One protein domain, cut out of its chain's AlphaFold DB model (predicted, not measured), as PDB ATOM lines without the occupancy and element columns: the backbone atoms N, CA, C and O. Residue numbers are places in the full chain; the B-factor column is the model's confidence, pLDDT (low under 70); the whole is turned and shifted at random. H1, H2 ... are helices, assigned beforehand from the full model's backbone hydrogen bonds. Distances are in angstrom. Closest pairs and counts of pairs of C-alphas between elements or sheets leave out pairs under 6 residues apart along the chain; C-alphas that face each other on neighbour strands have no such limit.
ATOM      1  N   ASP A 367     -43.405 -57.328  45.608       72.62
ATOM      2  CA  ASP A 367     -42.027 -56.979  45.241       72.62
ATOM      3  C   ASP A 367     -41.554 -57.703  43.974       72.62
ATOM      4  O   ASP A 367     -40.879 -57.120  43.125       72.62
ATOM      5  N   VAL A 368     -41.953 -58.963  43.807       81.94
ATOM      6  CA  VAL A 368     -41.632 -59.757  42.619       81.94
ATOM      7  C   VAL A 368     -42.472 -59.313  41.420       81.94
ATOM      8  O   VAL A 368     -41.918 -59.137  40.334       81.94
ATOM      9  N   THR A 369     -43.781 -59.089  41.590       81.69
ATOM     10  CA  THR A 369     -44.629 -58.577  40.495       81.69
ATOM     11  C   THR A 369     -44.204 -57.178  40.067       81.69
ATOM     12  O   THR A 369     -44.144 -56.908  38.871       81.69
ATOM     13  N   GLY A 370     -43.831 -56.318  41.018       85.69
ATOM     14  CA  GLY A 370     -43.287 -54.988  40.769       85.69
ATOM     15  C   GLY A 370     -41.992 -55.027  39.967       85.69
ATOM     16  O   GLY A 370     -41.886 -54.366  38.933       85.69
ATOM     17  N   TYR A 371     -41.026 -55.851  40.390       88.75
ATOM     18  CA  TYR A 371     -39.774 -56.041  39.653       88.75
ATOM     19  C   TYR A 371     -40.022 -56.485  38.204       88.75
ATOM     20  O   TYR A 371     -39.451 -55.916  37.270       88.75
ATOM     21  N   MET A 372     -40.890 -57.480  38.009       89.88
ATOM     22  CA  MET A 372     -41.204 -58.002  36.679       89.88
ATOM     23  C   MET A 372     -41.937 -56.968  35.814       89.88
ATOM     24  O   MET A 372     -41.556 -56.779  34.662       89.88
ATOM     25  N   ALA A 373     -42.937 -56.272  36.365       90.50
ATOM     26  CA  ALA A 373     -43.663 -55.217  35.660       90.50
ATOM     27  C   ALA A 373     -42.717 -54.084  35.239       90.50
ATOM     28  O   ALA A 373     -42.681 -53.716  34.069       90.50
ATOM     29  N   THR A 374     -41.871 -53.605  36.154       92.44
ATOM     30  CA  THR A 374     -40.877 -52.556  35.869       92.44
ATOM     31  C   THR A 374     -39.915 -52.987  34.766       92.44
ATOM     32  O   THR A 374     -39.680 -52.242  33.816       92.44
ATOM     33  N   SER A 375     -39.391 -54.212  34.860       92.25
ATOM     34  CA  SER A 375     -38.408 -54.743  33.909       92.25
ATOM     35  C   SER A 375     -38.997 -55.022  32.522       92.25
ATOM     36  O   SER A 375     -38.238 -55.158  31.569       92.25
ATOM     37  N   ALA A 376     -40.324 -55.116  32.393       92.31
ATOM     38  CA  ALA A 376     -41.013 -55.288  31.116       92.31
ATOM     39  C   ALA A 376     -41.507 -53.956  30.530       92.31
ATOM     40  O   ALA A 376     -41.386 -53.722  29.329       92.31
ATOM     41  N   ILE A 377     -42.058 -53.078  31.373       94.62
ATOM     42  CA  ILE A 377     -42.691 -51.823  30.953       94.62
ATOM     43  C   ILE A 377     -41.646 -50.759  30.634       94.62
ATOM     44  O   ILE A 377     -41.724 -50.145  29.573       94.62
ATOM     45  N   ILE A 378     -40.664 -50.537  31.518       95.81
ATOM     46  CA  ILE A 378     -39.707 -49.435  31.349       95.81
ATOM     47  C   ILE A 378     -38.926 -49.547  30.033       95.81
ATOM     48  O   ILE A 378     -38.880 -48.547  29.323       95.81
ATOM     49  N   PRO A 379     -38.378 -50.709  29.628       95.31
ATOM     50  CA  PRO A 379     -37.655 -50.803  28.358       95.31
ATOM     51  C   PRO A 379     -38.545 -50.487  27.155       95.31
ATOM     52  O   PRO A 379     -38.150 -49.720  26.287       95.31
ATOM     53  N   ALA A 380     -39.788 -50.982  27.155       95.69
ATOM     54  CA  ALA A 380     -40.748 -50.696  26.092       95.69
ATOM     55  C   ALA A 380     -41.132 -49.207  26.026       95.69
ATOM     56  O   ALA A 380     -41.342 -48.669  24.939       95.69
ATOM     57  N   VAL A 381     -41.231 -48.534  27.179       96.50
ATOM     58  CA  VAL A 381     -41.428 -47.080  27.241       96.50
ATOM     59  C   VAL A 381     -40.198 -46.363  26.688       96.50
ATOM     60  O   VAL A 381     -40.356 -45.497  25.835       96.50
ATOM     61  N   VAL A 382     -38.987 -46.743  27.108       96.81
ATOM     62  CA  VAL A 382     -37.735 -46.135  26.632       96.81
ATOM     63  C   VAL A 382     -37.600 -46.249  25.118       96.81
ATOM     64  O   VAL A 382     -37.385 -45.227  24.473       96.81
ATOM     65  N   ASP A 383     -37.804 -47.434  24.541       95.94
ATOM     66  CA  ASP A 383     -37.736 -47.640  23.089       95.94
ATOM     67  C   ASP A 383     -38.693 -46.693  22.344       95.94
ATOM     68  O   ASP A 383     -38.299 -46.010  21.400       95.94
ATOM     69  N   ARG A 384     -39.937 -46.561  22.823       97.00
ATOM     70  CA  ARG A 384     -40.932 -45.661  22.215       97.00
ATOM     71  C   ARG A 384     -40.611 -44.178  22.405       97.00
ATOM     72  O   ARG A 384     -40.933 -43.379  21.529       97.00
ATOM     73  N   LEU A 385     -40.005 -43.788  23.530       96.12
ATOM     74  CA  LEU A 385     -39.546 -42.411  23.742       96.12
ATOM     75  C   LEU A 385     -38.408 -42.068  22.772       96.12
ATOM     76  O   LEU A 385     -38.427 -40.994  22.172       96.12
ATOM     77  N   LEU A 386     -37.464 -42.993  22.571       95.44
ATOM     78  CA  LEU A 386     -36.384 -42.846  21.592       95.44
ATOM     79  C   LEU A 386     -36.938 -42.718  20.164       95.44
ATOM     80  O   LEU A 386     -36.545 -41.801  19.443       95.44
ATOM     81  N   ASP A 387     -37.902 -43.562  19.783       96.06
ATOM     82  CA  ASP A 387     -38.589 -43.479  18.485       96.06
ATOM     83  C   ASP A 387     -39.340 -42.148  18.302       96.06
ATOM     84  O   ASP A 387     -39.399 -41.601  17.198       96.06
ATOM     85  N   ALA A 388     -39.875 -41.581  19.388       94.00
ATOM     86  CA  ALA A 388     -40.492 -40.255  19.401       94.00
ATOM     87  C   ALA A 388     -39.465 -39.101  19.359       94.00
ATOM     88  O   ALA A 388     -39.849 -37.928  19.356       94.00
ATOM     89  N   GLY A 389     -38.163 -39.399  19.308       93.44
ATOM     90  CA  GLY A 389     -37.085 -38.414  19.237       93.44
ATOM     91  C   GLY A 389     -36.776 -37.745  20.576       93.44
ATOM     92  O   GLY A 389     -36.408 -36.568  20.591       93.44
ATOM     93  N   LEU A 390     -36.990 -38.454  21.685       93.44
ATOM     94  CA  LEU A 390     -36.505 -38.079  23.012       93.44
ATOM     95  C   LEU A 390     -35.169 -38.782  23.300       93.44
ATOM     96  O   LEU A 390     -34.792 -39.744  22.635       93.44
ATOM     97  N   GLU A 391     -34.421 -38.286  24.279       90.88
ATOM     98  CA  GLU A 391     -33.114 -38.847  24.642       90.88
ATOM     99  C   GLU A 391     -33.220 -40.124  25.477       90.88
ATOM    100  O   GLU A 391     -34.231 -40.389  26.121       90.88
ATOM    101  N   ASN A 392     -32.130 -40.886  25.535       91.81
ATOM    102  CA  ASN A 392     -32.054 -42.070  26.378       91.81
ATOM    103  C   ASN A 392     -31.996 -41.679  27.872       91.81
ATOM    104  O   ASN A 392     -31.067 -40.970  28.254       91.81
ATOM    105  N   PRO A 393     -32.888 -42.180  28.749       93.50
ATOM    106  CA  PRO A 393     -32.846 -41.884  30.185       93.50
ATOM    107  C   PRO A 393     -31.536 -42.247  30.891       93.50
ATOM    108  O   PRO A 393     -31.202 -41.647  31.915       93.50
ATOM    109  N   CYS A 394     -30.745 -43.174  30.337       93.81
ATOM    110  CA  CYS A 394     -29.434 -43.544  30.870       93.81
ATOM    111  C   CYS A 394     -28.429 -42.378  30.911       93.81
ATOM    112  O   CYS A 394     -27.430 -42.479  31.624       93.81
ATOM    113  N   VAL A 395     -28.702 -41.242  30.249       89.81
ATOM    114  CA  VAL A 395     -27.925 -39.996  30.416       89.81
ATOM    115  C   VAL A 395     -27.817 -39.564  31.881       89.81
ATOM    116  O   VAL A 395     -26.787 -39.028  32.287       89.81
ATOM    117  N   LEU A 396     -28.824 -39.872  32.708       90.00
ATOM    118  CA  LEU A 396     -28.823 -39.523  34.127       90.00
ATOM    119  C   LEU A 396     -27.932 -40.424  34.990       90.00
ATOM    120  O   LEU A 396     -27.690 -40.080  36.146       90.00
ATOM    121  N   LEU A 397     -27.466 -41.574  34.485       92.12
ATOM    122  CA  LEU A 397     -26.727 -42.565  35.278       92.12
ATOM    123  C   LEU A 397     -25.300 -42.120  35.593       92.12
ATOM    124  O   LEU A 397     -24.803 -42.366  36.700       92.12
ATOM    125  N   LYS A 398     -24.643 -41.455  34.642       89.75
ATOM    126  CA  LYS A 398     -23.262 -41.007  34.805       89.75
ATOM    127  C   LYS A 398     -23.161 -40.009  35.952       89.75
ATOM    128  O   LYS A 398     -23.958 -39.085  36.092       89.75
ATOM    129  N   ASP A 399     -22.158 -40.215  36.796       84.88
ATOM    130  CA  ASP A 399     -21.944 -39.464  38.025       84.88
ATOM    131  C   ASP A 399     -23.176 -39.397  38.966       84.88
ATOM    132  O   ASP A 399     -23.194 -38.556  39.863       84.88
ATOM    133  N   SER A 400     -24.197 -40.252  38.835       84.62
ATOM    134  CA  SER A 400     -25.430 -40.220  39.656       84.62
ATOM    135  C   SER A 400     -25.233 -40.549  41.143       84.62
ATOM    136  O   SER A 400     -26.189 -40.607  41.916       84.62
ATOM    137  N   SER A 401     -23.984 -40.741  41.566       85.25
ATOM    138  CA  SER A 401     -23.568 -41.205  42.878       85.25
ATOM    139  C   SER A 401     -24.171 -42.571  43.176       85.25
ATOM    140  O   SER A 401     -23.677 -43.592  42.716       85.25
ATOM    141  N   ASP A 402     -25.241 -42.607  43.939       86.38
ATOM    142  CA  ASP A 402     -25.925 -43.833  44.302       86.38
ATOM    143  C   ASP A 402     -27.399 -43.756  43.900       86.38
ATOM    144  O   ASP A 402     -28.160 -44.640  44.275       86.38
ATOM    145  N   ASN A 403     -27.843 -42.685  43.229       84.06
ATOM    146  CA  ASN A 403     -29.262 -42.375  43.084       84.06
ATOM    147  C   ASN A 403     -30.043 -43.560  42.527       84.06
ATOM    148  O   ASN A 403     -31.090 -43.853  43.062       84.06
ATOM    149  N   TYR A 404     -29.532 -44.316  41.561       90.19
ATOM    150  CA  TYR A 404     -30.281 -45.428  40.958       90.19
ATOM    151  C   TYR A 404     -29.879 -46.814  41.484       90.19
ATOM    152  O   TYR A 404     -30.137 -47.828  40.840       90.19
ATOM    153  N   LEU A 405     -29.240 -46.870  42.657       90.81
ATOM    154  CA  LEU A 405     -28.884 -48.111  43.349       90.81
ATOM    155  C   LEU A 405     -29.889 -48.400  44.468       90.81
ATOM    156  O   LEU A 405     -30.212 -47.515  45.261       90.81
ATOM    157  N   HIS A 406     -30.332 -49.652  44.584       87.38
ATOM    158  CA  HIS A 406     -31.231 -50.064  45.662       87.38
ATOM    159  C   HIS A 406     -30.578 -49.916  47.044       87.38
ATOM    160  O   HIS A 406     -29.474 -50.415  47.275       87.38
ATOM    161  N   ASP A 407     -31.294 -49.312  47.998       82.75
ATOM    162  CA  ASP A 407     -30.779 -48.992  49.341       82.75
ATOM    163  C   ASP A 407     -30.202 -50.210  50.075       82.75
ATOM    164  O   ASP A 407     -29.148 -50.119  50.712       82.75
ATOM    165  N   ALA A 408     -30.841 -51.374  49.912       85.31
ATOM    166  CA  ALA A 408     -30.399 -52.648  50.477       85.31
ATOM    167  C   ALA A 408     -28.938 -52.983  50.117       85.31
ATOM    168  O   ALA A 408     -28.197 -53.502  50.952       85.31
ATOM    169  N   MET A 409     -28.482 -52.621  48.912       88.81
ATOM    170  CA  MET A 409     -27.113 -52.883  48.453       88.81
ATOM    171  C   MET A 409     -26.073 -52.127  49.283       88.81
ATOM    172  O   MET A 409     -25.024 -52.684  49.613       88.81
ATOM    173  N   SER A 410     -26.392 -50.900  49.697       87.50
ATOM    174  CA  SER A 410     -25.502 -50.044  50.487       87.50
ATOM    175  C   SER A 410     -25.501 -50.358  51.993       87.50
ATOM    176  O   SER A 410     -24.672 -49.822  52.733       87.50
ATOM    177  N   TYR A 411     -26.386 -51.247  52.466       86.81
ATOM    178  CA  TYR A 411     -26.613 -51.470  53.896       86.81
ATOM    179  C   TYR A 411     -25.345 -51.887  54.658       86.81
ATOM    180  O   TYR A 411     -24.682 -52.878  54.322       86.81
ATOM    181  N   GLY A 412     -25.021 -51.125  55.705       82.75
ATOM    182  CA  GLY A 412     -23.890 -51.351  56.603       82.75
ATOM    183  C   GLY A 412     -22.512 -51.049  56.004       82.75
ATOM    184  O   GLY A 412     -21.511 -51.318  56.671       82.75
ATOM    185  N   THR A 413     -22.416 -50.555  54.764       86.00
ATOM    186  CA  THR A 413     -21.129 -50.304  54.075       86.00
ATOM    187  C   THR A 413     -20.237 -49.276  54.775       86.00
ATOM    188  O   THR A 413     -19.026 -49.288  54.569       86.00
ATOM    189  N   ASP A 414     -20.825 -48.447  55.632       82.31
ATOM    190  CA  ASP A 414     -20.186 -47.495  56.541       82.31
ATOM    191  C   ASP A 414     -19.443 -48.167  57.708       82.31
ATOM    192  O   ASP A 414     -18.565 -47.562  58.321       82.31
ATOM    193  N   LYS A 415     -19.767 -49.429  58.011       84.38
ATOM    194  CA  LYS A 415     -19.165 -50.188  59.111       84.38
ATOM    195  C   LYS A 415     -18.035 -51.084  58.618       84.38
ATOM    196  O   LYS A 415     -18.196 -51.741  57.579       84.38
ATOM    197  N   PRO A 416     -16.925 -51.174  59.373       82.69
ATOM    198  CA  PRO A 416     -15.829 -52.066  59.030       82.69
ATOM    199  C   PRO A 416     -16.301 -53.522  59.054       82.69
ATOM    200  O   PRO A 416     -17.139 -53.906  59.873       82.69
ATOM    201  N   LEU A 417     -15.764 -54.330  58.140       81.31
ATOM    202  CA  LEU A 417     -15.898 -55.782  58.231       81.31
ATOM    203  C   LEU A 417     -15.010 -56.294  59.381       81.31
ATOM    204  O   LEU A 417     -13.993 -55.659  59.666       81.31
ATOM    205  N   PRO A 418     -15.369 -57.406  60.047       74.19
ATOM    206  CA  PRO A 418     -14.524 -58.001  61.078       74.19
ATOM    207  C   PRO A 418     -13.132 -58.334  60.531       74.19
ATOM    208  O   PRO A 418     -13.011 -58.874  59.432       74.19
ATOM    209  N   GLU A 419     -12.092 -58.036  61.307       63.56
ATOM    210  CA  GLU A 419     -10.712 -58.415  60.996       63.56
ATOM    211  C   GLU A 419     -10.404 -59.813  61.562       63.56
ATOM    212  O   GLU A 419     -10.743 -60.107  62.711       63.56
ATOM    213  N   GLY A 420      -9.755 -60.675  60.771       60.59
ATOM    214  CA  GLY A 420      -9.243 -61.975  61.222       60.59
ATOM    215  C   GLY A 420      -9.077 -63.006  60.099       60.59
ATOM    216  O   GLY A 420      -9.855 -63.024  59.152       60.59
ATOM    217  N   ASP A 421      -8.091 -63.899  60.244       51.25
ATOM    218  CA  ASP A 421      -7.766 -65.001  59.312       51.25
ATOM    219  C   ASP A 421      -8.755 -66.189  59.371       51.25
ATOM    220  O   ASP A 421      -8.479 -67.272  58.852       51.25
ATOM    221  N   LEU A 422      -9.897 -66.026  60.043       53.75
ATOM    222  CA  LEU A 422     -10.876 -67.097  60.212       53.75
ATOM    223  C   LEU A 422     -11.656 -67.335  58.917       53.75
ATOM    224  O   LEU A 422     -12.001 -66.409  58.177       53.75
ATOM    225  N   VAL A 423     -11.981 -68.599  58.660       59.44
ATOM    226  CA  VAL A 423     -12.805 -68.992  57.516       59.44
ATOM    227  C   VAL A 423     -14.223 -68.433  57.738       59.44
ATOM    228  O   VAL A 423     -14.750 -68.586  58.837       59.44
ATOM    229  N   PRO A 424     -14.897 -67.814  56.745       56.12
ATOM    230  CA  PRO A 424     -16.220 -67.188  56.914       56.12
ATOM    231  C   PRO A 424     -17.311 -68.062  57.559       56.12
ATOM    232  O   PRO A 424     -18.281 -67.532  58.094       56.12
ATOM    233  N   SER A 425     -17.162 -69.390  57.515       59.84
ATOM    234  CA  SER A 425     -18.036 -70.373  58.170       59.84
ATOM    235  C   SER A 425     -17.861 -70.480  59.691       59.84
ATOM    236  O   SER A 425     -18.680 -71.122  60.340       59.84
ATOM    237  N   GLU A 426     -16.793 -69.912  60.251       61.03
ATOM    238  CA  GLU A 426     -16.446 -69.978  61.679       61.03
ATOM    239  C   GLU A 426     -16.837 -68.706  62.448       61.03
ATOM    240  O   GLU A 426     -16.786 -68.685  63.678       61.03
ATOM    241  N   PHE A 427     -17.260 -67.649  61.747       64.38
ATOM    242  CA  PHE A 427     -17.806 -66.459  62.391       64.38
ATOM    243  C   PHE A 427     -19.247 -66.708  62.867       64.38
ATOM    244  O   PHE A 427     -20.029 -67.328  62.142       64.38
ATOM    245  N   PRO A 428     -19.651 -66.172  64.037       71.25
ATOM    246  CA  PRO A 428     -21.067 -66.071  64.374       71.25
ATOM    247  C   PRO A 428     -21.792 -65.242  63.310       71.25
ATOM    248  O   PRO A 428     -21.183 -64.353  62.707       71.25
ATOM    249  N   ASP A 429     -23.080 -65.518  63.099       74.56
ATOM    250  CA  ASP A 429     -23.890 -64.808  62.106       74.56
ATOM    251  C   ASP A 429     -23.728 -63.284  62.237       74.56
ATOM    252  O   ASP A 429     -23.652 -62.752  63.356       74.56
ATOM    253  N   PRO A 430     -23.638 -62.558  61.109       77.69
ATOM    254  CA  PRO A 430     -23.417 -61.129  61.149       77.69
ATOM    255  C   PRO A 430     -24.576 -60.444  61.867       77.69
ATOM    256  O   PRO A 430     -25.752 -60.760  61.685       77.69
ATOM    257  N   THR A 431     -24.242 -59.471  62.706       77.75
ATOM    258  CA  THR A 431     -25.269 -58.741  63.449       77.75
ATOM    259  C   THR A 431     -26.126 -57.893  62.500       77.75
ATOM    260  O   THR A 431     -25.653 -57.373  61.487       77.75
ATOM    261  N   LEU A 432     -27.399 -57.683  62.849       73.25
ATOM    262  CA  LEU A 432     -28.346 -56.911  62.026       73.25
ATOM    263  C   LEU A 432     -27.928 -55.450  61.806       73.25
ATOM    264  O   LEU A 432     -28.537 -54.739  61.018       73.25
ATOM    265  N   ASN A 433     -26.898 -54.974  62.504       75.75
ATOM    266  CA  ASN A 433     -26.369 -53.632  62.325       75.75
ATOM    267  C   ASN A 433     -25.466 -53.511  61.075       75.75
ATOM    268  O   ASN A 433     -25.168 -52.386  60.677       75.75
ATOM    269  N   ILE A 434     -25.013 -54.631  60.497       82.31
ATOM    270  CA  ILE A 434     -24.044 -54.699  59.391       82.31
ATOM    271  C   ILE A 434     -24.547 -55.573  58.225       82.31
ATOM    272  O   ILE A 434     -24.092 -55.409  57.086       82.31
ATOM    273  N   ALA A 435     -25.512 -56.451  58.512       84.31
ATOM    274  CA  ALA A 435     -26.147 -57.389  57.597       84.31
ATOM    275  C   ALA A 435     -27.665 -57.201  57.536       84.31
ATOM    276  O   ALA A 435     -28.300 -56.844  58.532       84.31
ATOM    277  N   LEU A 436     -28.242 -57.468  56.366       84.06
ATOM    278  CA  LEU A 436     -29.687 -57.589  56.211       84.06
ATOM    279  C   LEU A 436     -30.175 -58.879  56.887       84.06
ATOM    280  O   LEU A 436     -29.411 -59.814  57.131       84.06
ATOM    281  N   ALA A 437     -31.467 -58.930  57.208       79.31
ATOM    282  CA  ALA A 437     -32.050 -60.093  57.864       79.31
ATOM    283  C   ALA A 437     -31.861 -61.362  57.014       79.31
ATOM    284  O   ALA A 437     -32.297 -61.414  55.866       79.31
ATOM    285  N   GLY A 438     -31.235 -62.384  57.602       80.88
ATOM    286  CA  GLY A 438     -30.983 -63.672  56.950       80.88
ATOM    287  C   GLY A 438     -29.676 -63.762  56.158       80.88
ATOM    288  O   GLY A 438     -29.369 -64.845  55.667       80.88
ATOM    289  N   GLU A 439     -28.897 -62.682  56.053       84.38
ATOM    290  CA  GLU A 439     -27.580 -62.734  55.409       84.38
ATOM    291  C   GLU A 439     -26.545 -63.451  56.277       84.38
ATOM    292  O   GLU A 439     -26.444 -63.224  57.484       84.38
ATOM    293  N   ARG A 440     -25.704 -64.254  55.627       85.50
ATOM    294  CA  ARG A 440     -24.450 -64.772  56.181       85.50
ATOM    295  C   ARG A 440     -23.291 -63.864  55.774       85.50
ATOM    296  O   ARG A 440     -23.417 -63.031  54.878       85.50
ATOM    297  N   TRP A 441     -22.112 -64.050  56.367       84.19
ATOM    298  CA  TRP A 441     -20.927 -63.252  56.016       84.19
ATOM    299  C   TRP A 441     -20.561 -63.300  54.524       84.19
ATOM    300  O   TRP A 441     -20.137 -62.284  53.969       84.19
ATOM    301  N   CYS A 442     -20.769 -64.435  53.847       82.19
ATOM    302  CA  CYS A 442     -20.579 -64.541  52.397       82.19
ATOM    303  C   CYS A 442     -21.532 -63.624  51.613       82.19
ATOM    304  O   CYS A 442     -21.106 -62.972  50.664       82.19
ATOM    305  N   ASP A 443     -22.786 -63.511  52.046       87.25
ATOM    306  CA  ASP A 443     -23.785 -62.650  51.408       87.25
ATOM    307  C   ASP A 443     -23.445 -61.176  51.642       87.25
ATOM    308  O   ASP A 443     -23.410 -60.388  50.699       87.25
ATOM    309  N   VAL A 444     -23.069 -60.815  52.878       88.12
ATOM    310  CA  VAL A 444     -22.639 -59.452  53.239       88.12
ATOM    311  C   VAL A 444     -21.446 -59.011  52.393       88.12
ATOM    312  O   VAL A 444     -21.435 -57.914  51.829       88.12
ATOM    313  N   THR A 445     -20.418 -59.854  52.309       87.38
ATOM    314  CA  THR A 445     -19.192 -59.562  51.551       87.38
ATOM    315  C   THR A 445     -19.451 -59.488  50.049       87.38
ATOM    316  O   THR A 445     -18.987 -58.540  49.404       87.38
ATOM    317  N   HIS A 446     -20.240 -60.415  49.495       89.38
ATOM    318  CA  HIS A 446     -20.663 -60.374  48.096       89.38
ATOM    319  C   HIS A 446     -21.459 -59.099  47.798       89.38
ATOM    320  O   HIS A 446     -21.081 -58.349  46.899       89.38
ATOM    321  N   ARG A 447     -22.519 -58.806  48.561       93.25
ATOM    322  CA  ARG A 447     -23.383 -57.635  48.359       93.25
ATOM    323  C   ARG A 447     -22.590 -56.335  48.375       93.25
ATOM    324  O   ARG A 447     -22.756 -55.513  47.480       93.25
ATOM    325  N   ARG A 448     -21.683 -56.160  49.342       91.38
ATOM    326  CA  ARG A 448     -20.826 -54.963  49.426       91.38
ATOM    327  C   ARG A 448     -19.872 -54.838  48.245       91.38
ATOM    328  O   ARG A 448     -19.638 -53.729  47.770       91.38
ATOM    329  N   SER A 449     -19.310 -55.954  47.788       91.38
ATOM    330  CA  SER A 449     -18.398 -55.966  46.639       91.38
ATOM    331  C   SER A 449     -19.153 -55.646  45.348       91.38
ATOM    332  O   SER A 449     -18.724 -54.786  44.583       91.38
ATOM    333  N   ARG A 450     -20.331 -56.258  45.162       93.88
ATOM    334  CA  ARG A 450     -21.270 -55.971  44.071       93.88
ATOM    335  C   ARG A 450     -21.676 -54.501  44.070       93.88
ATOM    336  O   ARG A 450     -21.592 -53.878  43.022       93.88
ATOM    337  N   TYR A 451     -22.047 -53.948  45.226       94.44
ATOM    338  CA  TYR A 451     -22.405 -52.537  45.387       94.44
ATOM    339  C   TYR A 451     -21.270 -51.603  44.949       94.44
ATOM    340  O   TYR A 451     -21.506 -50.700  44.153       94.44
ATOM    341  N   LYS A 452     -20.030 -51.838  45.405       93.69
ATOM    342  CA  LYS A 452     -18.868 -51.024  45.005       93.69
ATOM    343  C   LYS A 452     -18.629 -51.064  43.494       93.69
ATOM    344  O   LYS A 452     -18.511 -50.009  42.880       93.69
ATOM    345  N   ALA A 453     -18.613 -52.261  42.904       95.06
ATOM    346  CA  ALA A 453     -18.403 -52.440  41.468       95.06
ATOM    347  C   ALA A 453     -19.531 -51.807  40.635       95.06
ATOM    348  O   ALA A 453     -19.277 -51.126  39.647       95.06
ATOM    349  N   GLN A 454     -20.782 -51.994  41.059       95.25
ATOM    350  CA  GLN A 454     -21.955 -51.412  40.407       95.25
ATOM    351  C   GLN A 454     -21.925 -49.882  40.475       95.25
ATOM    352  O   GLN A 454     -22.149 -49.218  39.468       95.25
ATOM    353  N   LYS A 455     -21.594 -49.319  41.643       94.62
ATOM    354  CA  LYS A 455     -21.441 -47.876  41.833       94.62
ATOM    355  C   LYS A 455     -20.366 -47.300  40.917       94.62
ATOM    356  O   LYS A 455     -20.602 -46.281  40.277       94.62
ATOM    357  N   GLU A 456     -19.202 -47.932  40.835       95.69
ATOM    358  CA  GLU A 456     -18.121 -47.495  39.947       95.69
ATOM    359  C   GLU A 456     -18.533 -47.550  38.468       95.69
ATOM    360  O   GLU A 456     -18.351 -46.571  37.741       95.69
ATOM    361  N   LEU A 457     -19.168 -48.647  38.040       95.69
ATOM    362  CA  LEU A 457     -19.659 -48.827  36.672       95.69
ATOM    363  C   LEU A 457     -20.678 -47.747  36.277       95.69
ATOM    364  O   LEU A 457     -20.541 -47.118  35.231       95.69
ATOM    365  N   VAL A 458     -21.677 -47.498  37.127       94.44
ATOM    366  CA  VAL A 458     -22.715 -46.486  36.882       94.44
ATOM    367  C   VAL A 458     -22.104 -45.082  36.833       94.44
ATOM    368  O   VAL A 458     -22.319 -44.345  35.875       94.44
ATOM    369  N   ASN A 459     -21.280 -44.716  37.821       92.38
ATOM    370  CA  ASN A 459     -20.734 -43.358  37.903       92.38
ATOM    371  C   ASN A 459     -19.736 -43.034  36.792       92.38
ATOM    372  O   ASN A 459     -19.698 -41.896  36.337       92.38
ATOM    373  N   SER A 460     -18.965 -44.019  36.329       92.81
ATOM    374  CA  SER A 460     -18.029 -43.842  35.212       92.81
ATOM    375  C   SER A 460     -18.715 -43.713  33.845       92.81
ATOM    376  O   SER A 460     -18.050 -43.368  32.869       92.81
ATOM    377  N   GLY A 461     -20.035 -43.930  33.768       91.81
ATOM    378  CA  GLY A 461     -20.790 -43.937  32.513       91.81
ATOM    379  C   GLY A 461     -20.679 -45.256  31.746       91.81
ATOM    380  O   GLY A 461     -20.852 -45.266  30.534       91.81
ATOM    381  N   GLY A 462     -20.378 -46.365  32.430       92.94
ATOM    382  CA  GLY A 462     -20.314 -47.700  31.829       92.94
ATOM    383  C   GLY A 462     -21.677 -48.355  31.580       92.94
ATOM    384  O   GLY A 462     -21.715 -49.467  31.067       92.94
ATOM    385  N   VAL A 463     -22.779 -47.694  31.952       94.81
ATOM    386  CA  VAL A 463     -24.156 -48.112  31.650       94.81
ATOM    387  C   VAL A 463     -24.768 -47.062  30.730       94.81
ATOM    388  O   VAL A 463     -25.062 -45.953  31.174       94.81
ATOM    389  N   THR A 464     -24.922 -47.397  29.451       92.12
ATOM    390  CA  THR A 464     -25.406 -46.465  28.416       92.12
ATOM    391  C   THR A 464     -26.731 -46.887  27.793       92.12
ATOM    392  O   THR A 464     -27.373 -46.070  27.140       92.12
ATOM    393  N   ASP A 465     -27.143 -48.138  27.994       92.19
ATOM    394  CA  ASP A 465     -28.378 -48.708  27.460       92.19
ATOM    395  C   ASP A 465     -29.328 -49.151  28.581       92.19
ATOM    396  O   ASP A 465     -28.897 -49.479  29.691       92.19
ATOM    397  N   ILE A 466     -30.634 -49.164  28.304       94.75
ATOM    398  CA  ILE A 466     -31.631 -49.559  29.301       94.75
ATOM    399  C   ILE A 466     -31.521 -51.048  29.659       94.75
ATOM    400  O   ILE A 466     -31.721 -51.414  30.816       94.75
ATOM    401  N   ASN A 467     -31.113 -51.913  28.724       93.69
ATOM    402  CA  ASN A 467     -30.914 -53.337  28.999       93.69
ATOM    403  C   ASN A 467     -29.713 -53.578  29.922       93.69
ATOM    404  O   ASN A 467     -29.741 -54.487  30.761       93.69
ATOM    405  N   ASP A 468     -28.682 -52.735  29.838       94.06
ATOM    406  CA  ASP A 468     -27.573 -52.756  30.792       94.06
ATOM    407  C   ASP A 468     -28.057 -52.343  32.188       94.06
ATOM    408  O   ASP A 468     -27.687 -52.971  33.183       94.06
ATOM    409  N   ALA A 469     -28.930 -51.334  32.278       94.94
ATOM    410  CA  ALA A 469     -29.527 -50.906  33.542       94.94
ATOM    411  C   ALA A 469     -30.387 -52.013  34.188       94.94
ATOM    412  O   ALA A 469     -30.284 -52.232  35.398       94.94
ATOM    413  N   ILE A 470     -31.156 -52.771  33.391       93.88
ATOM    414  CA  ILE A 470     -31.878 -53.976  33.848       93.88
ATOM    415  C   ILE A 470     -30.889 -55.036  34.341       93.88
ATOM    416  O   ILE A 470     -31.047 -55.574  35.434       93.88
ATOM    417  N   THR A 471     -29.837 -55.318  33.565       93.81
ATOM    418  CA  THR A 471     -28.812 -56.320  33.910       93.81
ATOM    419  C   THR A 471     -28.105 -55.968  35.217       93.81
ATOM    420  O   THR A 471     -27.766 -56.836  36.026       93.81
ATOM    421  N   GLN A 472     -27.893 -54.674  35.455       94.56
ATOM    422  CA  GLN A 472     -27.350 -54.184  36.709       94.56
ATOM    423  C   GLN A 472     -28.383 -54.141  37.838       94.56
ATOM    424  O   GLN A 472     -27.963 -53.929  38.967       94.56
ATOM    425  N   ASN A 473     -29.669 -54.401  37.593       92.75
ATOM    426  CA  ASN A 473     -30.755 -54.274  38.565       92.75
ATOM    427  C   ASN A 473     -30.744 -52.886  39.232       92.75
ATOM    428  O   ASN A 473     -30.558 -52.757  40.446       92.75
ATOM    429  N   LEU A 474     -30.802 -51.846  38.397       93.94
ATOM    430  CA  LEU A 474     -30.931 -50.459  38.838       93.94
ATOM    431  C   LEU A 474     -32.395 -50.117  39.139       93.94
ATOM    432  O   LEU A 474     -33.319 -50.767  38.656       93.94
ATOM    433  N   ASP A 475     -32.602 -49.047  39.902       91.69
ATOM    434  CA  ASP A 475     -33.920 -48.459  40.150       91.69
ATOM    435  C   ASP A 475     -34.457 -47.771  38.878       91.69
ATOM    436  O   ASP A 475     -34.346 -46.554  38.711       91.69
ATOM    437  N   LEU A 476     -34.995 -48.578  37.957       94.06
ATOM    438  CA  LEU A 476     -35.489 -48.141  36.648       94.06
ATOM    439  C   LEU A 476     -36.693 -47.201  36.756       94.06
ATOM    440  O   LEU A 476     -36.787 -46.243  35.996       94.06
ATOM    441  N   ALA A 477     -37.597 -47.454  37.707       90.75
ATOM    442  CA  ALA A 477     -38.761 -46.602  37.931       90.75
ATOM    443  C   ALA A 477     -38.335 -45.208  38.408       90.75
ATOM    444  O   ALA A 477     -38.793 -44.206  37.857       90.75
ATOM    445  N   GLY A 478     -37.402 -45.132  39.365       89.19
ATOM    446  CA  GLY A 478     -36.817 -43.863  39.791       89.19
ATOM    447  C   GLY A 478     -36.058 -43.155  38.665       89.19
ATOM    448  O   GLY A 478     -36.236 -41.957  38.484       89.19
ATOM    449  N   LEU A 479     -35.265 -43.889  37.874       92.88
ATOM    450  CA  LEU A 479     -34.547 -43.344  36.714       92.88
ATOM    451  C   LEU A 479     -35.493 -42.720  35.686       92.88
ATOM    452  O   LEU A 479     -35.271 -41.594  35.246       92.88
ATOM    453  N   MET A 480     -36.545 -43.449  35.315       94.62
ATOM    454  CA  MET A 480     -37.521 -42.999  34.330       94.62
ATOM    455  C   MET A 480     -38.316 -41.799  34.851       94.62
ATOM    456  O   MET A 480     -38.492 -40.822  34.130       94.62
ATOM    457  N   THR A 481     -38.733 -41.835  36.118       91.62
ATOM    458  CA  THR A 481     -39.436 -40.721  36.770       91.62
ATOM    459  C   THR A 481     -38.576 -39.457  36.764       91.62
ATOM    460  O   THR A 481     -39.017 -38.422  36.269       91.62
ATOM    461  N   ASP A 482     -37.327 -39.543  37.235       90.31
ATOM    462  CA  ASP A 482     -36.403 -38.403  37.269       90.31
ATOM    463  C   ASP A 482     -36.131 -37.859  35.858       90.31
ATOM    464  O   ASP A 482     -36.124 -36.645  35.667       90.31
ATOM    465  N   TYR A 483     -35.983 -38.731  34.854       93.06
ATOM    466  CA  TYR A 483     -35.834 -38.321  33.455       93.06
ATOM    467  C   TYR A 483     -37.033 -37.524  32.940       93.06
ATOM    468  O   TYR A 483     -36.840 -36.490  32.300       93.06
ATOM    469  N   LEU A 484     -38.263 -37.943  33.239       93.88
ATOM    470  CA  LEU A 484     -39.459 -37.232  32.775       93.88
ATOM    471  C   LEU A 484     -39.558 -35.820  33.373       93.88
ATOM    472  O   LEU A 484     -40.000 -34.900  32.691       93.88
ATOM    473  N   TYR A 485     -39.041 -35.596  34.584       90.50
ATOM    474  CA  TYR A 485     -38.921 -34.241  35.133       90.50
ATOM    475  C   TYR A 485     -37.786 -33.404  34.516       90.50
ATOM    476  O   TYR A 485     -37.723 -32.198  34.752       90.50
ATOM    477  N   THR A 486     -36.885 -34.000  33.728       89.06
ATOM    478  CA  THR A 486     -35.840 -33.257  32.995       89.06
ATOM    479  C   THR A 486     -36.280 -32.770  31.617       89.06
ATOM    480  O   THR A 486     -35.525 -32.040  30.976       89.06
ATOM    481  N   LEU A 487     -37.489 -33.128  31.163       90.69
ATOM    482  CA  LEU A 487     -38.011 -32.669  29.874       90.69
ATOM    483  C   LEU A 487     -38.015 -31.132  29.820       90.69
ATOM    484  O   LEU A 487     -38.398 -30.445  30.775       90.69
ATOM    485  N   GLY A 488     -37.514 -30.590  28.715       85.94
ATOM    486  CA  GLY A 488     -37.176 -29.178  28.566       85.94
ATOM    487  C   GLY A 488     -38.273 -28.328  27.932       85.94
ATOM    488  O   GLY A 488     -38.227 -27.105  28.051       85.94
ATOM    489  N   SER A 489     -39.254 -28.941  27.264       87.31
ATOM    490  CA  SER A 489     -40.300 -28.220  26.531       87.31
ATOM    491  C   SER A 489     -41.676 -28.881  26.633       87.31
ATOM    492  O   SER A 489     -41.804 -30.070  26.934       87.31
ATOM    493  N   ALA A 490     -42.721 -28.103  26.334       89.12
ATOM    494  CA  ALA A 490     -44.088 -28.612  26.235       89.12
ATOM    495  C   ALA A 490     -44.222 -29.683  25.136       89.12
ATOM    496  O   ALA A 490     -44.932 -30.665  25.323       89.12
ATOM    497  N   GLU A 491     -43.486 -29.544  24.028       90.94
ATOM    498  CA  GLU A 491     -43.451 -30.528  22.935       90.94
ATOM    499  C   GLU A 491     -42.825 -31.859  23.377       90.94
ATOM    500  O   GLU A 491     -43.286 -32.930  22.988       90.94
ATOM    501  N   GLU A 492     -41.768 -31.817  24.194       93.69
ATOM    502  CA  GLU A 492     -41.181 -33.023  24.785       93.69
ATOM    503  C   GLU A 492     -42.151 -33.703  25.759       93.69
ATOM    504  O   GLU A 492     -42.333 -34.919  25.684       93.69
ATOM    505  N   CYS A 493     -42.827 -32.928  26.614       94.44
ATOM    506  CA  CYS A 493     -43.840 -33.452  27.533       94.44
ATOM    507  C   CYS A 493     -45.023 -34.071  26.779       94.44
ATOM    508  O   CYS A 493     -45.466 -35.164  27.125       94.44
ATOM    509  N   GLN A 494     -45.500 -33.419  25.716       93.69
ATOM    510  CA  GLN A 494     -46.578 -33.941  24.881       93.69
ATOM    511  C   GLN A 494     -46.180 -35.268  24.223       93.69
ATOM    512  O   GLN A 494     -46.939 -36.233  24.301       93.69
ATOM    513  N   ARG A 495     -44.984 -35.351  23.624       96.19
ATOM    514  CA  ARG A 495     -44.484 -36.600  23.028       96.19
ATOM    515  C   ARG A 495     -44.381 -37.721  24.061       96.19
ATOM    516  O   ARG A 495     -44.829 -38.834  23.795       96.19
ATOM    517  N   ALA A 496     -43.850 -37.431  25.250       96.69
ATOM    518  CA  ALA A 496     -43.778 -38.406  26.335       96.69
ATOM    519  C   ALA A 496     -45.175 -38.873  26.787       96.69
ATOM    520  O   ALA A 496     -45.409 -40.073  26.938       96.69
ATOM    521  N   PHE A 497     -46.125 -37.946  26.933       95.38
ATOM    522  CA  PHE A 497     -47.512 -38.259  27.280       95.38
ATOM    523  C   PHE A 497     -48.192 -39.135  26.219       95.38
ATOM    524  O   PHE A 497     -48.865 -40.108  26.552       95.38
ATOM    525  N   GLU A 498     -47.998 -38.829  24.935       95.25
ATOM    526  CA  GLU A 498     -48.533 -39.621  23.824       95.25
ATOM    527  C   GLU A 498     -47.961 -41.043  23.808       95.25
ATOM    528  O   GLU A 498     -48.717 -41.999  23.613       95.25
ATOM    529  N   VAL A 499     -46.660 -41.199  24.084       96.44
ATOM    530  CA  VAL A 499     -46.020 -42.511  24.234       96.44
ATOM    531  C   VAL A 499     -46.682 -43.308  25.354       96.44
ATOM    532  O   VAL A 499     -47.136 -44.425  25.092       96.44
ATOM    533  N   LEU A 500     -46.801 -42.733  26.556       94.44
ATOM    534  CA  LEU A 500     -47.436 -43.399  27.697       94.44
ATOM    535  C   LEU A 500     -48.889 -43.781  27.377       94.44
ATOM    536  O   LEU A 500     -49.284 -44.929  27.588       94.44
ATOM    537  N   ARG A 501     -49.662 -42.862  26.782       92.81
ATOM    538  CA  ARG A 501     -51.073 -43.072  26.411       92.81
ATOM    539  C   ARG A 501     -51.263 -44.153  25.347       92.81
ATOM    540  O   ARG A 501     -52.303 -44.802  25.310       92.81
ATOM    541  N   SER A 502     -50.284 -44.334  24.463       91.69
ATOM    542  CA  SER A 502     -50.313 -45.346  23.398       91.69
ATOM    543  C   SER A 502     -49.907 -46.751  23.861       91.69
ATOM    544  O   SER A 502     -49.917 -47.693  23.059       91.69
ATOM    545  N   LEU A 503     -49.459 -46.901  25.111       91.31
ATOM    546  CA  LEU A 503     -48.992 -48.177  25.632       91.31
ATOM    547  C   LEU A 503     -50.179 -49.126  25.842       91.31
ATOM    548  O   LEU A 503     -51.151 -48.792  26.515       91.31
ATOM    549  N   THR A 504     -50.066 -50.341  25.311       88.88
ATOM    550  CA  THR A 504     -51.035 -51.414  25.549       88.88
ATOM    551  C   THR A 504     -50.339 -52.530  26.303       88.88
ATOM    552  O   THR A 504     -49.334 -53.061  25.830       88.88
ATOM    553  N   ILE A 505     -50.884 -52.905  27.459       86.00
ATOM    554  CA  ILE A 505     -50.388 -54.024  28.260       86.00
ATOM    555  C   ILE A 505     -51.305 -55.222  28.032       86.00
ATOM    556  O   ILE A 505     -52.522 -55.123  28.170       86.00
ATOM    557  N   CYS A 506     -50.706 -56.353  27.670       82.31
ATOM    558  CA  CYS A 506     -51.401 -57.621  27.504       82.31
ATOM    559  C   CYS A 506     -50.856 -58.611  28.534       82.31
ATOM    560  O   CYS A 506     -49.705 -59.034  28.425       82.31
ATOM    561  N   ASP A 507     -51.678 -58.973  29.517       79.88
ATOM    562  CA  ASP A 507     -51.396 -60.075  30.435       79.88
ATOM    563  C   ASP A 507     -52.327 -61.253  30.100       79.88
ATOM    564  O   ASP A 507     -53.487 -61.267  30.525       79.88
ATOM    565  N   PRO A 508     -51.857 -62.248  29.327       72.19
ATOM    566  CA  PRO A 508     -52.671 -63.403  28.953       72.19
ATOM    567  C   PRO A 508     -52.996 -64.320  30.148       72.19
ATOM    568  O   PRO A 508     -53.787 -65.249  30.008       72.19
ATOM    569  N   THR A 509     -52.389 -64.081  31.315       66.94
ATOM    570  CA  THR A 509     -52.495 -64.896  32.532       66.94
ATOM    571  C   THR A 509     -52.891 -64.054  33.744       66.94
ATOM    572  O   THR A 509     -52.461 -64.328  34.862       66.94
ATOM    573  N   VAL A 510     -53.740 -63.044  33.517       67.25
ATOM    574  CA  VAL A 510     -54.052 -61.963  34.465       67.25
ATOM    575  C   VAL A 510     -54.447 -62.422  35.868       67.25
ATOM    576  O   VAL A 510     -54.184 -61.704  36.830       67.25
ATOM    577  N   GLY A 511     -55.008 -63.624  36.034       64.19
ATOM    578  CA  GLY A 511     -55.263 -64.217  37.349       64.19
ATOM    579  C   GLY A 511     -55.993 -63.248  38.287       64.19
ATOM    580  O   GLY A 511     -57.065 -62.753  37.959       64.19
ATOM    581  N   SER A 512     -55.397 -62.948  39.448       61.12
ATOM    582  CA  SER A 512     -55.932 -61.983  40.425       61.12
ATOM    583  C   SER A 512     -55.691 -60.507  40.088       61.12
ATOM    584  O   SER A 512     -56.013 -59.646  40.898       61.12
ATOM    585  N   GLY A 513     -55.090 -60.198  38.941       67.00
ATOM    586  CA  GLY A 513     -54.751 -58.841  38.516       67.00
ATOM    587  C   GLY A 513     -53.474 -58.274  39.137       67.00
ATOM    588  O   GLY A 513     -53.172 -57.110  38.905       67.00
ATOM    589  N   ALA A 514     -52.692 -59.065  39.884       68.19
ATOM    590  CA  ALA A 514     -51.507 -58.575  40.604       68.19
ATOM    591  C   ALA A 514     -50.468 -57.906  39.682       68.19
ATOM    592  O   ALA A 514     -49.869 -56.899  40.052       68.19
ATOM    593  N   PHE A 515     -50.283 -58.424  38.463       78.44
ATOM    594  CA  PHE A 515     -49.417 -57.801  37.460       78.44
ATOM    595  C   PHE A 515     -49.991 -56.509  36.884       78.44
ATOM    596  O   PHE A 515     -49.224 -55.592  36.614       78.44
ATOM    597  N   LEU A 516     -51.313 -56.408  36.718       80.12
ATOM    598  CA  LEU A 516     -51.948 -55.169  36.262       80.12
ATOM    599  C   LEU A 516     -51.874 -54.081  37.334       80.12
ATOM    600  O   LEU A 516     -51.577 -52.939  37.006       80.12
ATOM    601  N   LEU A 517     -52.058 -54.437  38.607       74.88
ATOM    602  CA  LEU A 517     -51.844 -53.519  39.729       74.88
ATOM    603  C   LEU A 517     -50.376 -53.076  39.803       74.88
ATOM    604  O   LEU A 517     -50.092 -51.889  39.885       74.88
ATOM    605  N   ALA A 518     -49.429 -54.009  39.667       79.56
ATOM    606  CA  ALA A 518     -48.009 -53.666  39.605       79.56
ATOM    607  C   ALA A 518     -47.656 -52.804  38.378       79.56
ATOM    608  O   ALA A 518     -46.767 -51.963  38.450       79.56
ATOM    609  N   ALA A 519     -48.339 -52.995  37.248       87.25
ATOM    610  CA  ALA A 519     -48.174 -52.145  36.076       87.25
ATOM    611  C   ALA A 519     -48.696 -50.724  36.320       87.25
ATOM    612  O   ALA A 519     -48.054 -49.770  35.885       87.25
ATOM    613  N   LEU A 520     -49.815 -50.574  37.035       83.81
ATOM    614  CA  LEU A 520     -50.319 -49.269  37.469       83.81
ATOM    615  C   LEU A 520     -49.322 -48.578  38.405       83.81
ATOM    616  O   LEU A 520     -48.963 -47.438  38.136       83.81
ATOM    617  N   ASP A 521     -48.772 -49.295  39.391       81.19
ATOM    618  CA  ASP A 521     -47.719 -48.778  40.283       81.19
ATOM    619  C   ASP A 521     -46.469 -48.288  39.521       81.19
ATOM    620  O   ASP A 521     -45.752 -47.409  39.993       81.19
ATOM    621  N   VAL A 522     -46.178 -48.857  38.343       88.94
ATOM    622  CA  VAL A 522     -45.079 -48.399  37.475       88.94
ATOM    623  C   VAL A 522     -45.496 -47.192  36.637       88.94
ATOM    624  O   VAL A 522     -44.693 -46.282  36.464       88.94
ATOM    625  N   LEU A 523     -46.708 -47.186  36.079       90.12
ATOM    626  CA  LEU A 523     -47.154 -46.177  35.116       90.12
ATOM    627  C   LEU A 523     -47.637 -44.879  35.770       90.12
ATOM    628  O   LEU A 523     -47.341 -43.811  35.236       90.12
ATOM    629  N   ASP A 524     -48.360 -44.945  36.890       84.06
ATOM    630  CA  ASP A 524     -48.927 -43.766  37.562       84.06
ATOM    631  C   ASP A 524     -47.858 -42.709  37.917       84.06
ATOM    632  O   ASP A 524     -48.034 -41.538  37.550       84.06
ATOM    633  N   PRO A 525     -46.682 -43.081  38.473       84.81
ATOM    634  CA  PRO A 525     -45.602 -42.123  38.698       84.81
ATOM    635  C   PRO A 525     -45.072 -41.477  37.413       84.81
ATOM    636  O   PRO A 525     -44.707 -40.301  37.429       84.81
ATOM    637  N   LEU A 526     -45.041 -42.207  36.291       92.31
ATOM    638  CA  LEU A 526     -44.566 -41.672  35.009       92.31
ATOM    639  C   LEU A 526     -45.560 -40.671  34.418       92.31
ATOM    640  O   LEU A 526     -45.156 -39.606  33.955       92.31
ATOM    641  N   TYR A 527     -46.857 -40.988  34.463       90.25
ATOM    642  CA  TYR A 527     -47.910 -40.065  34.039       90.25
ATOM    643  C   TYR A 527     -47.914 -38.799  34.887       90.25
ATOM    644  O   TYR A 527     -47.960 -37.698  34.338       90.25
ATOM    645  N   THR A 528     -47.820 -38.957  36.209       84.50
ATOM    646  CA  THR A 528     -47.737 -37.836  37.147       84.50
ATOM    647  C   THR A 528     -46.510 -36.981  36.852       84.50
ATOM    648  O   THR A 528     -46.638 -35.770  36.736       84.50
ATOM    649  N   ALA A 529     -45.345 -37.590  36.608       89.56
ATOM    650  CA  ALA A 529     -44.132 -36.848  36.281       89.56
ATOM    651  C   ALA A 529     -44.256 -35.999  35.012       89.56
ATOM    652  O   ALA A 529     -43.820 -34.851  35.001       89.56
ATOM    653  N   VAL A 530     -44.868 -36.536  33.952       92.31
ATOM    654  CA  VAL A 530     -45.089 -35.773  32.714       92.31
ATOM    655  C   VAL A 530     -46.097 -34.644  32.924       92.31
ATOM    656  O   VAL A 530     -45.874 -33.541  32.429       92.31
ATOM    657  N   ALA A 531     -47.185 -34.906  33.652       85.88
ATOM    658  CA  ALA A 531     -48.215 -33.909  33.935       85.88
ATOM    659  C   ALA A 531     -47.663 -32.761  34.792       85.88
ATOM    660  O   ALA A 531     -47.710 -31.608  34.363       85.88
ATOM    661  N   ASP A 532     -47.053 -33.085  35.935       84.94
ATOM    662  CA  ASP A 532     -46.421 -32.123  36.841       84.94
ATOM    663  C   ASP A 532     -45.373 -31.295  36.087       84.94
ATOM    664  O   ASP A 532     -45.339 -30.066  36.180       84.94
ATOM    665  N   ARG A 533     -44.533 -31.949  35.272       88.44
ATOM    666  CA  ARG A 533     -43.493 -31.251  34.513       88.44
ATOM    667  C   ARG A 533     -44.067 -30.295  33.470       88.44
ATOM    668  O   ARG A 533     -43.537 -29.201  33.276       88.44
ATOM    669  N   ALA A 534     -45.134 -30.688  32.791       86.81
ATOM    670  CA  ALA A 534     -45.794 -29.828  31.823       86.81
ATOM    671  C   ALA A 534     -46.482 -28.625  32.491       86.81
ATOM    672  O   ALA A 534     -46.417 -27.520  31.951       86.81
ATOM    673  N   GLU A 535     -47.074 -28.804  33.677       83.31
ATOM    674  CA  GLU A 535     -47.608 -27.704  34.491       83.31
ATOM    675  C   GLU A 535     -46.503 -26.732  34.935       83.31
ATOM    676  O   GLU A 535     -46.670 -25.518  34.803       83.31
ATOM    677  N   GLU A 536     -45.349 -27.244  35.382       84.06
ATOM    678  CA  GLU A 536     -44.177 -26.423  35.726       84.06
ATOM    679  C   GLU A 536     -43.716 -25.559  34.537       84.06
ATOM    680  O   GLU A 536     -43.388 -24.383  34.708       84.06
ATOM    681  N   ILE A 537     -43.700 -26.123  33.322       83.50
ATOM    682  CA  ILE A 537     -43.313 -25.402  32.099       83.50
ATOM    683  C   ILE A 537     -44.372 -24.354  31.719       83.50
ATOM    684  O   ILE A 537     -44.017 -23.225  31.368       83.50
ATOM    685  N   ALA A 538     -45.664 -24.687  31.814       76.62
ATOM    686  CA  ALA A 538     -46.770 -23.787  31.478       76.62
ATOM    687  C   ALA A 538     -46.877 -22.593  32.448       76.62
ATOM    688  O   ALA A 538     -47.027 -21.446  32.015       76.62
ATOM    689  N   GLY A 539     -46.694 -22.830  33.753       64.50
ATOM    690  CA  GLY A 539     -46.677 -21.793  34.793       64.50
ATOM    691  C   GLY A 539     -45.583 -20.728  34.611       64.50
ATOM    692  O   GLY A 539     -45.673 -19.650  35.199       64.50
ATOM    693  N   GLY A 540     -44.585 -20.994  33.757       53.72
ATOM    694  CA  GLY A 540     -43.539 -20.058  33.338       53.72
ATOM    695  C   GLY A 540     -43.893 -19.131  32.163       53.72
ATOM    696  O   GLY A 540     -43.064 -18.290  31.811       53.72
ATOM    697  N   GLY A 541     -45.090 -19.238  31.562       37.28
ATOM    698  CA  GLY A 541     -45.560 -18.333  30.500       37.28
ATOM    699  C   GLY A 541     -46.050 -18.989  29.202       37.28
ATOM    700  O   GLY A 541     -45.884 -18.392  28.138       37.28
TER     701      GLY A 541
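What this domain is: This is residues 367 to 541 of the 546 residues of an uncharacterized protein of Acidimicrobiia bacterium (UniProt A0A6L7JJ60). The helices form two loosely joined parts: in one, the hairpin of H7 and H8 packs across H1, with H6 beside H8 and the short H2 and H5 packing on H6 and H1. In the other, H4, the short H3 and the long loop of residues 411 to 440 reach to the far end of the longest axis. The printed part has 175 residues with eight named helices, H1 to H8 in order, and no named strand; its class is all helix. It is loose, with a radius of gyration of the C-alphas of 19.7 A, and elongated, spanning 64 by 41 by 26 A.

Where its parts are: H1, residues 367 to 387, begins with C-alpha 367 at (-42.027, -56.979, 45.241) and measures 30.2 A. H2, residues 393 to 396, and H3, residues 407 to 410, follow. H4, residues 441 to 459, measures 26.9 A. H5 holds residues 466 to 471, H6 476 to 484 and H7 490 to 501. H8, residues 514 to 538, measures 36.3 A and ends with C-alpha 538 at (-46.770, -23.787, 31.478).

How they stand to each other: H1, the hub, touches H5, H6, H7 and H8. With residues 369 to 377 alone it touches H8, the closest C-alphas being Gly 370 and Ala 518, 5.0 A apart, at a steep tilt of 45 degrees, the same way. H7 and H8 form a helical hairpin at a shallow tilt of 15 degrees, closest at the C-alphas of Cys 493 and Val 530, 5.8 A. H6 touches H8 with the C-alphas of Thr 481 and Leu 526 at 5.5 A. H2 touches H6, with the C-alphas of Pro 393 and Tyr 483 at 5.7 A. H4 touches H3, with the C-alphas of Met 409 and Tyr 451 at 5.6 A, and is apart from H1. In H4, H5, H6 and H7 every O i to N i+4 pair is within hydrogen-bond range, in H1 15 of 17 and in H8 19 of 21; H2 and H3 are too short for such a pair.

The domain as a whole: The two C-alphas farthest apart, of Glu 426 and Gly 541, are 67.0 A apart. The printed part has no cut. The links H3 to H4 and H7 to H8 are long, and residues 508 to 513 stand free. Residues 419 to 427, 509 to 514 and 539 to 541 have pLDDT under 70.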